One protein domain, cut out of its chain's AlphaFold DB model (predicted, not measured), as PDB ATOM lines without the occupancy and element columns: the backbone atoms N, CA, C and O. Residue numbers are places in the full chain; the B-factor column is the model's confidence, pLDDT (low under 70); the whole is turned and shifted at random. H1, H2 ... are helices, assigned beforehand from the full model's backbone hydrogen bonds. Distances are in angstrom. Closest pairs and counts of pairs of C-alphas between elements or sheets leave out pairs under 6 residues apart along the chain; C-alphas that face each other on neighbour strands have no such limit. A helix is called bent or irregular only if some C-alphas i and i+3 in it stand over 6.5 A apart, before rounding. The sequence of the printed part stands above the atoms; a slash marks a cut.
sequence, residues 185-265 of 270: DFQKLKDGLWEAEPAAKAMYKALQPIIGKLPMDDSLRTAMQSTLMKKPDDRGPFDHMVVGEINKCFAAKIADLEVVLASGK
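This is residues 185 to 265 of the 270 residues of the protein "Hypothetical protein" of Polarella glacialis (UniProt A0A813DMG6). One long helix, H4, packs with its first part on H3 at a steep angle, then leaves a small helical body and sticks out as an arm, where residues 255 to 265, of which 255 to 263 belong to H4, stand free. H1, H2 and H3 make up the rest of that body, with H1 packed steeply on H2. The printed part has 81 residues with four named helices, in the order H1, H2, H3, H4, no named strand, and the class all helix. It is only just compact, close to loose, with a radius of gyration of the C-alphas of 13.9 A, and it is elongated, spanning 45 by 23 by 19 A.

H4, residues 237 to 263, touches H3, residues 218 to 228, with residues 239 to 246 alone. Their closest C-alphas, those of Asp 239 and Thr 227, are 5.2 A apart, and the tilt is steep at 65 degrees, opposite ways. H2, residues 197 to 211, forms a helical hairpin with H3. They only just touch, with 3 pairs of C-alphas within 8 A, the closest being those of Tyr 204 and Gln 225 at 7.4 A, at a shallow tilt of 27 degrees, opposite ways. H1, residues 185 to 191, touches H2 at a steep tilt of 58 degrees, with the C-alphas of Asp 185 and Met 203 closest at 5.5 A. H1 and H4 are close but not clearly touching, their closest C-alphas, Lys 190 and Val 243, 7.0 A apart. H2 and H4 are apart. Every O i to N i+4 pair is within hydrogen-bond range in H1 and H4, against 9 of 11 in H2 and 5 of 7 in H3.

H4 is 39.0 A long, from C-alpha 237 at (-4.034, 11.571, -40.853) to C-alpha 263 at (22.499, 40.104, -38.709). H3 measures 15.6 A, H2 19.9 A and H1 10.0 A, with C-alpha 185 at (1.629, 27.025, -55.660). H2 is irregular, but only just: C-alphas 206 and 209 are 7.0 A apart.

The C-alphas of Asp 234 and Lys 265 are the two farthest apart, at 45.9 A. The printed part has no cut and no long link. The mean pLDDT of the printed part is 84.9, and residue 265 is under 70.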
ATOM      1  N   ASP A 185       1.916  28.388 -55.203       85.88
ATOM      2  CA  ASP A 185       1.629  27.025 -55.660       85.88
ATOM      3  C   ASP A 185       1.442  26.045 -54.498       85.88
ATOM      4  O   ASP A 185       0.568  25.178 -54.562       85.88
ATOM      5  N   PHE A 186       2.203  26.195 -53.409       87.31
ATOM      6  CA  PHE A 186       2.058  25.314 -52.254       87.31
ATOM      7  C   PHE A 186       0.737  25.559 -51.521       87.31
ATOM      8  O   PHE A 186       0.054  24.594 -51.185       87.31
ATOM      9  N   GLN A 187       0.326  26.816 -51.331       88.31
ATOM     10  CA  GLN A 187      -0.974  27.137 -50.738       88.31
ATOM     11  C   GLN A 187      -2.133  26.604 -51.591       88.31
ATOM     12  O   GLN A 187      -3.040  25.965 -51.062       88.31
ATOM     13  N   LYS A 188      -2.073  26.752 -52.920       87.31
ATOM     14  CA  LYS A 188      -3.093  26.190 -53.826       87.31
ATOM     15  C   LYS A 188      -3.173  24.664 -53.747       87.31
ATOM     16  O   LYS A 188      -4.271  24.107 -53.758       87.31
ATOM     17  N   LEU A 189      -2.033  23.977 -53.637       85.81
ATOM     18  CA  LEU A 189      -1.994  22.526 -53.430       85.81
ATOM     19  C   LEU A 189      -2.507  22.134 -52.040       85.81
ATOM     20  O   LEU A 189      -3.258  21.167 -51.914       85.81
ATOM     21  N   LYS A 190      -2.148  22.890 -51.001       86.19
ATOM     22  CA  LYS A 190      -2.591  22.686 -49.617       86.19
ATOM     23  C   LYS A 190      -4.105  22.817 -49.490       86.19
ATOM     24  O   LYS A 190      -4.717  21.899 -48.949       86.19
ATOM     25  N   ASP A 191      -4.678  23.882 -50.036       86.75
ATOM     26  CA  ASP A 191      -6.100  24.224 -49.925       86.75
ATOM     27  C   ASP A 191      -6.959  23.489 -50.972       86.75
ATOM     28  O   ASP A 191      -8.184  23.554 -50.947       86.75
ATOM     29  N   GLY A 192      -6.330  22.753 -51.897       82.31
ATOM     30  CA  GLY A 192      -7.030  21.992 -52.932       82.31
ATOM     31  C   GLY A 192      -7.631  22.859 -54.042       82.31
ATOM     32  O   GLY A 192      -8.534  22.399 -54.742       82.31
ATOM     33  N   LEU A 193      -7.137  24.084 -54.231       80.75
ATOM     34  CA  LEU A 193      -7.630  25.087 -55.185       80.75
ATOM     35  C   LEU A 193      -7.096  24.846 -56.609       80.75
ATOM     36  O   LEU A 193      -6.493  25.721 -57.233       80.75
ATOM     37  N   TRP A 194      -7.280  23.626 -57.112       82.38
ATOM     38  CA  TRP A 194      -6.905  23.212 -58.464       82.38
ATOM     39  C   TRP A 194      -8.048  22.445 -59.139       82.38
ATOM     40  O   TRP A 194      -8.663  21.565 -58.538       82.38
ATOM     41  N   GLU A 195      -8.323  22.791 -60.396       75.19
ATOM     42  CA  GLU A 195      -9.480  22.293 -61.161       75.19
ATOM     43  C   GLU A 195      -9.288  20.864 -61.689       75.19
ATOM     44  O   GLU A 195     -10.236  20.092 -61.776       75.19
ATOM     45  N   ALA A 196      -8.051  20.489 -62.034       78.50
ATOM     46  CA  ALA A 196      -7.740  19.180 -62.601       78.50
ATOM     47  C   ALA A 196      -6.360  18.674 -62.157       78.50
ATOM     48  O   ALA A 196      -5.429  19.455 -61.947       78.50
ATOM     49  N   GLU A 197      -6.205  17.352 -62.075       76.81
ATOM     50  CA  GLU A 197      -4.961  16.679 -61.673       76.81
ATOM     51  C   GLU A 197      -3.713  17.107 -62.489       76.81
ATOM     52  O   GLU A 197      -2.644  17.288 -61.895       76.81
ATOM     53  N   PRO A 198      -3.800  17.382 -63.812       83.12
ATOM     54  CA  PRO A 198      -2.670  17.927 -64.569       83.12
ATOM     55  C   PRO A 198      -2.189  19.296 -64.067       83.12
ATOM     56  O   PRO A 198      -0.989  19.570 -64.112       83.12
ATOM     57  N   ALA A 199      -3.096  20.137 -63.555       81.88
ATOM     58  CA  ALA A 199      -2.751  21.441 -62.992       81.88
ATOM     59  C   ALA A 199      -2.022  21.293 -61.645       81.88
ATOM     60  O   ALA A 199      -0.998  21.940 -61.431       81.88
ATOM     61  N   ALA A 200      -2.468  20.368 -60.785       80.88
ATOM     62  CA  ALA A 200      -1.774  20.038 -59.537       80.88
ATOM     63  C   ALA A 200      -0.365  19.478 -59.794       80.88
ATOM     64  O   ALA A 200       0.603  19.860 -59.135       80.88
ATOM     65  N   LYS A 201      -0.219  18.619 -60.812       84.62
ATOM     66  CA  LYS A 201       1.081  18.070 -61.220       84.62
ATOM     67  C   LYS A 201       2.039  19.151 -61.730       84.62
ATOM     68  O   LYS A 201       3.236  19.077 -61.456       84.62
ATOM     69  N   ALA A 202       1.528  20.145 -62.459       85.25
ATOM     70  CA  ALA A 202       2.318  21.279 -62.932       85.25
ATOM     71  C   ALA A 202       2.801  22.165 -61.769       85.25
ATOM     72  O   ALA A 202       3.990  22.470 -61.706       85.25
ATOM     73  N   MET A 203       1.917  22.489 -60.815       84.19
ATOM     74  CA  MET A 203       2.259  23.233 -59.591       84.19
ATOM     75  C   MET A 203       3.293  22.484 -58.736       84.19
ATOM     76  O   MET A 203       4.287  23.058 -58.304       84.19
ATOM     77  N   TYR A 204       3.128  21.168 -58.559       86.00
ATOM     78  CA  TYR A 204       4.107  20.347 -57.844       86.00
ATOM     79  C   TYR A 204       5.480  20.356 -58.531       86.00
ATOM     80  O   TYR A 204       6.508  20.515 -57.873       86.00
ATOM     81  N   LYS A 205       5.513  20.238 -59.864       86.31
ATOM     82  CA  LYS A 205       6.757  20.284 -60.645       86.31
ATOM     83  C   LYS A 205       7.466  21.640 -60.530       86.31
ATOM     84  O   LYS A 205       8.694  21.669 -60.512       86.31
ATOM     85  N   ALA A 206       6.719  22.740 -60.426       85.69
ATOM     86  CA  ALA A 206       7.277  24.071 -60.185       85.69
ATOM     87  C   ALA A 206       7.888  24.204 -58.775       85.69
ATOM     88  O   ALA A 206       8.912  24.864 -58.609       85.69
ATOM     89  N   LEU A 207       7.321  23.517 -57.778       85.81
ATOM     90  CA  LEU A 207       7.820  23.520 -56.399       85.81
ATOM     91  C   LEU A 207       9.010  22.581 -56.155       85.81
ATOM     92  O   LEU A 207       9.801  22.839 -55.251       85.81
ATOM     93  N   GLN A 208       9.174  21.509 -56.936       84.75
ATOM     94  CA  GLN A 208      10.279  20.546 -56.789       84.75
ATOM     95  C   GLN A 208      11.678  21.176 -56.598       84.75
ATOM     96  O   GLN A 208      12.360  20.784 -55.647       84.75
ATOM     97  N   PRO A 209      12.134  22.143 -57.424       85.38
ATOM     98  CA  PRO A 209      13.454  22.758 -57.248       85.38
ATOM     99  C   PRO A 209      13.578  23.588 -55.962       85.38
ATOM    100  O   PRO A 209      14.678  23.746 -55.440       85.38
ATOM    101  N   ILE A 210      12.464  24.102 -55.438       86.31
ATOM    102  CA  ILE A 210      12.415  24.903 -54.209       86.31
ATOM    103  C   ILE A 210      12.424  23.976 -52.993       86.31
ATOM    104  O   ILE A 210      13.194  24.171 -52.057       86.31
ATOM    105  N   ILE A 211      11.644  22.898 -53.049       82.81
ATOM    106  CA  ILE A 211      11.584  21.901 -51.981       82.81
ATOM    107  C   ILE A 211      12.922  21.173 -51.835       82.81
ATOM    108  O   ILE A 211      13.332  20.869 -50.716       82.81
ATOM    109  N   GLY A 212      13.660  20.971 -52.931       80.56
ATOM    110  CA  GLY A 212      15.035  20.459 -52.905       80.56
ATOM    111  C   GLY A 212      15.991  21.254 -52.004       80.56
ATOM    112  O   GLY A 212      16.950  20.681 -51.500       80.56
ATOM    113  N   LYS A 213      15.708  22.540 -51.749       80.50
ATOM    114  CA  LYS A 213      16.520  23.427 -50.899       80.50
ATOM    115  C   LYS A 213      16.096  23.438 -49.427       80.50
ATOM    116  O   LYS A 213      16.825  23.960 -48.588       80.50
ATOM    117  N   LEU A 214      14.928  22.881 -49.101       84.62
ATOM    118  CA  LEU A 214      14.436  22.822 -47.725       84.62
ATOM    119  C   LEU A 214      15.151  21.719 -46.932       84.62
ATOM    120  O   LEU A 214      15.404  20.649 -47.492       84.62
ATOM    121  N   PRO A 215      15.427  21.922 -45.633       77.19
ATOM    122  CA  PRO A 215      15.950  20.884 -44.749       77.19
ATOM    123  C   PRO A 215      14.823  19.909 -44.385       77.19
ATOM    124  O   PRO A 215      14.140  20.057 -43.377       77.19
ATOM    125  N   MET A 216      14.595  18.934 -45.259       81.81
ATOM    126  CA  MET A 216      13.542  17.930 -45.136       81.81
ATOM    127  C   MET A 216      14.137  16.540 -45.346       81.81
ATOM    128  O   MET A 216      14.981  16.352 -46.230       81.81
ATOM    129  N   ASP A 217      13.693  15.580 -44.545       82.19
ATOM    130  CA  ASP A 217      14.059  14.172 -44.642       82.19
ATOM    131  C   ASP A 217      13.496  13.512 -45.912       82.19
ATOM    132  O   ASP A 217      12.443  13.880 -46.444       82.19
ATOM    133  N   ASP A 218      14.214  12.508 -46.414       79.19
ATOM    134  CA  ASP A 218      13.886  11.829 -47.673       79.19
ATOM    135  C   ASP A 218      12.524  11.116 -47.632       79.19
ATOM    136  O   ASP A 218      11.840  11.009 -48.659       79.19
ATOM    137  N   SER A 219      12.085  10.681 -46.445       81.81
ATOM    138  CA  SER A 219      10.742  10.138 -46.218       81.81
ATOM    139  C   SER A 219       9.647  11.164 -46.502       81.81
ATOM    140  O   SER A 219       8.720  10.857 -47.256       81.81
ATOM    141  N   LEU A 220       9.760  12.387 -45.970       81.62
ATOM    142  CA  LEU A 220       8.809  13.463 -46.255       81.62
ATOM    143  C   LEU A 220       8.828  13.866 -47.734       81.62
ATOM    144  O   LEU A 220       7.762  14.031 -48.327       81.62
ATOM    145  N   ARG A 221      10.004  13.933 -48.377       82.06
ATOM    146  CA  ARG A 221      10.101  14.235 -49.823       82.06
ATOM    147  C   ARG A 221       9.383  13.203 -50.688       82.06
ATOM    148  O   ARG A 221       8.743  13.565 -51.675       82.06
ATOM    149  N   THR A 222       9.485  11.930 -50.318       82.31
ATOM    150  CA  THR A 222       8.866  10.821 -51.057       82.31
ATOM    151  C   THR A 222       7.348  10.789 -50.847       82.31
ATOM    152  O   THR A 222       6.598  10.564 -51.797       82.31
ATOM    153  N   ALA A 223       6.876  11.068 -49.627       84.31
ATOM    154  CA  ALA A 223       5.448  11.115 -49.299       84.31
ATOM    155  C   ALA A 223       4.731  12.348 -49.878       84.31
ATOM    156  O   ALA A 223       3.549  12.308 -50.203       84.31
ATOM    157  N   MET A 224       5.451  13.449 -50.059       82.81
ATOM    158  CA  MET A 224       4.884  14.732 -50.454       82.81
ATOM    159  C   MET A 224       4.184  14.720 -51.817       82.81
ATOM    160  O   MET A 224       3.147  15.366 -51.963       82.81
ATOM    161  N   GLN A 225       4.701  13.988 -52.808       84.94
ATOM    162  CA  GLN A 225       4.047  13.920 -54.117       84.94
ATOM    163  C   GLN A 225       2.656  13.289 -54.006       84.94
ATOM    164  O   GLN A 225       1.683  13.847 -54.502       84.94
ATOM    165  N   SER A 226       2.548  12.134 -53.346       84.88
ATOM    166  CA  SER A 226       1.268  11.434 -53.212       84.88
ATOM    167  C   SER A 226       0.302  12.170 -52.282       84.88
ATOM    168  O   SER A 226      -0.906  12.098 -52.488       84.88
ATOM    169  N   THR A 227       0.814  12.924 -51.308       86.19
ATOM    170  CA  THR A 227       0.019  13.739 -50.383       86.19
ATOM    171  C   THR A 227      -0.513  15.037 -51.009       86.19
ATOM    172  O   THR A 227      -1.693  15.358 -50.847       86.19
ATOM    173  N   LEU A 228       0.315  15.792 -51.743       83.88
ATOM    174  CA  LEU A 228      -0.087  17.070 -52.355       83.88
ATOM    175  C   LEU A 228      -0.973  16.891 -53.596       83.88
ATOM    176  O   LEU A 228      -1.694  17.818 -53.962       83.88
ATOM    177  N   MET A 229      -0.956  15.708 -54.221       84.19
ATOM    178  CA  MET A 229      -1.843  15.371 -55.343       84.19
ATOM    179  C   MET A 229      -3.243  14.904 -54.906       84.19
ATOM    180  O   MET A 229      -4.132  14.800 -55.747       84.19
ATOM    181  N   LYS A 230      -3.474  14.680 -53.605       84.50
ATOM    182  CA  LYS A 230      -4.810  14.428 -53.040       84.50
ATOM    183  C   LYS A 230      -5.496  15.737 -52.648       84.50
ATOM    184  O   LYS A 230      -4.840  16.661 -52.145       84.50
ATOM    185  N   LYS A 231      -6.819  15.802 -52.834       84.62
ATOM    186  CA  LYS A 231      -7.657  16.891 -52.307       84.62
ATOM    187  C   LYS A 231      -7.680  16.839 -50.773       84.62
ATOM    188  O   LYS A 231      -7.503  15.757 -50.222       84.62
ATOM    189  N   PRO A 232      -7.891  17.973 -50.079       86.75
ATOM    190  CA  PRO A 232      -7.903  18.021 -48.617       86.75
ATOM    191  C   PRO A 232      -8.829  16.987 -47.963       86.75
ATOM    192  O   PRO A 232      -8.428  16.388 -46.974       86.75
ATOM    193  N   ASP A 233      -9.998  16.729 -48.551       85.62
ATOM    194  CA  ASP A 233     -10.987  15.776 -48.025       85.62
ATOM    195  C   ASP A 233     -10.555  14.303 -48.168       85.62
ATOM    196  O   ASP A 233     -10.989  13.449 -47.398       85.62
ATOM    197  N   ASP A 234      -9.655  14.010 -49.115       84.94
ATOM    198  CA  ASP A 234      -9.121  12.667 -49.386       84.94
ATOM    199  C   ASP A 234      -7.800  12.393 -48.638       84.94
ATOM    200  O   ASP A 234      -7.161  11.350 -48.828       84.94
ATOM    201  N   ARG A 235      -7.337  13.341 -47.813       87.50
ATOM    202  CA  ARG A 235      -6.090  13.213 -47.049       87.50
ATOM    203  C   ARG A 235      -6.333  12.445 -45.756       87.50
ATOM    204  O   ARG A 235      -7.137  12.826 -44.913       87.50
ATOM    205  N   GLY A 236      -5.572  11.368 -45.564       88.06
ATOM    206  CA  GLY A 236      -5.549  10.660 -44.290       88.06
ATOM    207  C   GLY A 236      -4.781  11.435 -43.206       88.06
ATOM    208  O   GLY A 236      -4.091  12.414 -43.498       88.06
ATOM    209  N   PRO A 237      -4.797  10.961 -41.947       87.00
ATOM    210  CA  PRO A 237      -4.034  11.571 -40.853       87.00
ATOM    211  C   PRO A 237      -2.535  11.735 -41.161       87.00
ATOM    212  O   PRO A 237      -1.924  12.733 -40.784       87.00
ATOM    213  N   PHE A 238      -1.952  10.778 -41.891       87.38
ATOM    214  CA  PHE A 238      -0.567  10.841 -42.357       87.38
ATOM    215  C   PHE A 238      -0.348  11.948 -43.400       87.38
ATOM    216  O   PHE A 238       0.590  12.727 -43.278       87.38
ATOM    217  N   ASP A 239      -1.244  12.079 -44.383       87.25
ATOM    218  CA  ASP A 239      -1.174  13.128 -45.407       87.25
ATOM    219  C   ASP A 239      -1.284  14.532 -44.774       87.25
ATOM    220  O   ASP A 239      -0.535  15.445 -45.124       87.25
ATOM    221  N   HIS A 240      -2.165  14.713 -43.783       86.00
ATOM    222  CA  HIS A 240      -2.255  15.967 -43.029       86.00
ATOM    223  C   HIS A 240      -0.980  16.282 -42.236       86.00
ATOM    224  O   HIS A 240      -0.550  17.437 -42.215       86.00
ATOM    225  N   MET A 241      -0.356  15.270 -41.621       88.25
ATOM    226  CA  MET A 241       0.929  15.428 -40.935       88.25
ATOM    227  C   MET A 241       2.021  15.882 -41.912       88.25
ATOM    228  O   MET A 241       2.719  16.849 -41.624       88.25
ATOM    229  N   VAL A 242       2.122  15.246 -43.084       87.44
ATOM    230  CA  VAL A 242       3.108  15.588 -44.120       87.44
ATOM    231  C   VAL A 242       2.927  17.033 -44.601       87.44
ATOM    232  O   VAL A 242       3.895  17.788 -44.637       87.44
ATOM    233  N   VAL A 243       1.697  17.483 -44.888       88.00
ATOM    234  CA  VAL A 243       1.430  18.890 -45.265       88.00
ATOM    235  C   VAL A 243       1.787  19.864 -44.140       88.00
ATOM    236  O   VAL A 243       2.322  20.947 -44.401       88.00
ATOM    237  N   GLY A 244       1.491  19.504 -42.890       87.44
ATOM    238  CA  GLY A 244       1.850  20.299 -41.716       87.44
ATOM    239  C   GLY A 244       3.362  20.446 -41.555       87.44
ATOM    240  O   GLY A 244       3.847  21.552 -41.334       87.44
ATOM    241  N   GLU A 245       4.106  19.359 -41.733       88.25
ATOM    242  CA  GLU A 245       5.560  19.358 -41.597       88.25
ATOM    243  C   GLU A 245       6.244  20.131 -42.734       88.25
ATOM    244  O   GLU A 245       7.138  20.930 -42.476       88.25
ATOM    245  N   ILE A 246       5.737  20.038 -43.970       86.50
ATOM    246  CA  ILE A 246       6.233  20.859 -45.087       86.50
ATOM    247  C   ILE A 246       6.052  22.359 -44.799       86.50
ATOM    248  O   ILE A 246       6.986  23.132 -45.013       86.50
ATOM    249  N   ASN A 247       4.894  22.783 -44.268       87.75
ATOM    250  CA  ASN A 247       4.682  24.185 -43.862       87.75
ATOM    251  C   ASN A 247       5.719  24.633 -42.822       87.75
ATOM    252  O   ASN A 247       6.244  25.741 -42.925       87.75
ATOM    253  N   LYS A 248       6.023  23.784 -41.831       89.00
ATOM    254  CA  LYS A 248       7.041  24.091 -40.819       89.00
ATOM    255  C   LYS A 248       8.431  24.208 -41.433       89.00
ATOM    256  O   LYS A 248       9.143  25.135 -41.076       89.00
ATOM    257  N   CYS A 249       8.803  23.335 -42.371       88.44
ATOM    258  CA  CYS A 249      10.088  23.424 -43.069       88.44
ATOM    259  C   CYS A 249      10.234  24.744 -43.845       88.44
ATOM    260  O   CYS A 249      11.292  25.366 -43.784       88.44
ATOM    261  N   PHE A 250       9.181  25.195 -44.540       88.25
ATOM    262  CA  PHE A 250       9.172  26.508 -45.196       88.25
ATOM    263  C   PHE A 250       9.313  27.647 -44.179       88.25
ATOM    264  O   PHE A 250      10.179  28.501 -44.344       88.25
ATOM    265  N   ALA A 251       8.506  27.639 -43.114       89.44
ATOM    266  CA  ALA A 251       8.536  28.678 -42.087       89.44
ATOM    267  C   ALA A 251       9.888  28.747 -41.356       89.44
ATOM    268  O   ALA A 251      10.411  29.836 -41.147       89.44
ATOM    269  N   ALA A 252      10.479  27.597 -41.018       89.88
ATOM    270  CA  ALA A 252      11.786  27.515 -40.372       89.88
ATOM    271  C   ALA A 252      12.891  28.080 -41.271       89.88
ATOM    272  O   ALA A 252      13.656  28.930 -40.836       89.88
ATOM    273  N   LYS A 253      12.928  27.685 -42.550       89.12
ATOM    274  CA  LYS A 253      13.938  28.186 -43.489       89.12
ATOM    275  C   LYS A 253      13.785  29.687 -43.767       89.12
ATOM    276  O   LYS A 253      14.793  30.376 -43.892       89.12
ATOM    277  N   ILE A 254      12.553  30.196 -43.855       91.19
ATOM    278  CA  ILE A 254      12.289  31.638 -43.983       91.19
ATOM    279  C   ILE A 254      12.782  32.376 -42.732       91.19
ATOM    280  O   ILE A 254      13.508  33.356 -42.873       91.19
ATOM    281  N   ALA A 255      12.475  31.878 -41.531       91.31
ATOM    282  CA  ALA A 255      12.942  32.468 -40.276       91.31
ATOM    283  C   ALA A 255      14.480  32.453 -40.156       91.31
ATOM    284  O   ALA A 255      15.074  33.448 -39.749       91.31
ATOM    285  N   ASP A 256      15.141  31.369 -40.572       89.50
ATOM    286  CA  ASP A 256      16.607  31.290 -40.600       89.50
ATOM    287  C   ASP A 256      17.209  32.352 -41.535       89.50
ATOM    288  O   ASP A 256      18.177  33.028 -41.182       89.50
ATOM    289  N   LEU A 257      16.621  32.540 -42.722       90.19
ATOM    290  CA  LEU A 257      17.051  33.571 -43.670       90.19
ATOM    291  C   LEU A 257      16.775  34.987 -43.142       90.19
ATOM    292  O   LEU A 257      17.595  35.877 -43.351       90.19
ATOM    293  N   GLU A 258      15.677  35.203 -42.414       89.88
ATOM    294  CA  GLU A 258      15.397  36.477 -41.737       89.88
ATOM    295  C   GLU A 258      16.442  36.824 -40.679       89.88
ATOM    296  O   GLU A 258      16.861  37.978 -40.598       89.88
ATOM    297  N   VAL A 259      16.904  35.839 -39.905       88.94
ATOM    298  CA  VAL A 259      17.984  36.036 -38.928       88.94
ATOM    299  C   VAL A 259      19.283  36.429 -39.631       88.94
ATOM    300  O   VAL A 259      19.939  37.382 -39.208       88.94
ATOM    301  N   VAL A 260      19.632  35.758 -40.734       86.50
ATOM    302  CA  VAL A 260      20.819  36.096 -41.541       86.50
ATOM    303  C   VAL A 260      20.726  37.529 -42.073       86.50
ATOM    304  O   VAL A 260      21.669  38.305 -41.914       86.50
ATOM    305  N   LEU A 261      19.575  37.919 -42.625       87.25
ATOM    306  CA  LEU A 261      19.341  39.267 -43.148       87.25
ATOM    307  C   LEU A 261      19.360  40.342 -42.054       87.25
ATOM    308  O   LEU A 261      19.880  41.430 -42.281       87.25
ATOM    309  N   ALA A 262      18.829  40.047 -40.866       85.31
ATOM    310  CA  ALA A 262      18.874  40.958 -39.726       85.31
ATOM    311  C   ALA A 262      20.303  41.142 -39.193       85.31
ATOM    312  O   ALA A 262      20.682  42.257 -38.849       85.31
ATOM    313  N   SER A 263      21.103  40.071 -39.169       81.25
ATOM    314  CA  SER A 263      22.499  40.104 -38.709       81.25
ATOM    315  C   SER A 263      23.467  40.794 -39.676       81.25
ATOM    316  O   SER A 263      24.543  41.212 -39.263       81.25
ATOM    317  N   GLY A 264      23.097  40.904 -40.955       74.75
ATOM    318  CA  GLY A 264      23.915  41.536 -41.990       74.75
ATOM    319  C   GLY A 264      23.643  43.021 -42.219       74.75
ATOM    320  O   GLY A 264      24.313  43.629 -43.050       74.75
ATOM    321  N   LYS A 265      22.667  43.623 -41.527       69.94
ATOM    322  CA  LYS A 265      22.432  45.066 -41.635       69.94
ATOM    323  C   LYS A 265      23.614  45.836 -41.031       69.94
ATOM    324  O   LYS A 265      24.023  45.509 -39.919       69.94
TER     325      LYS A 265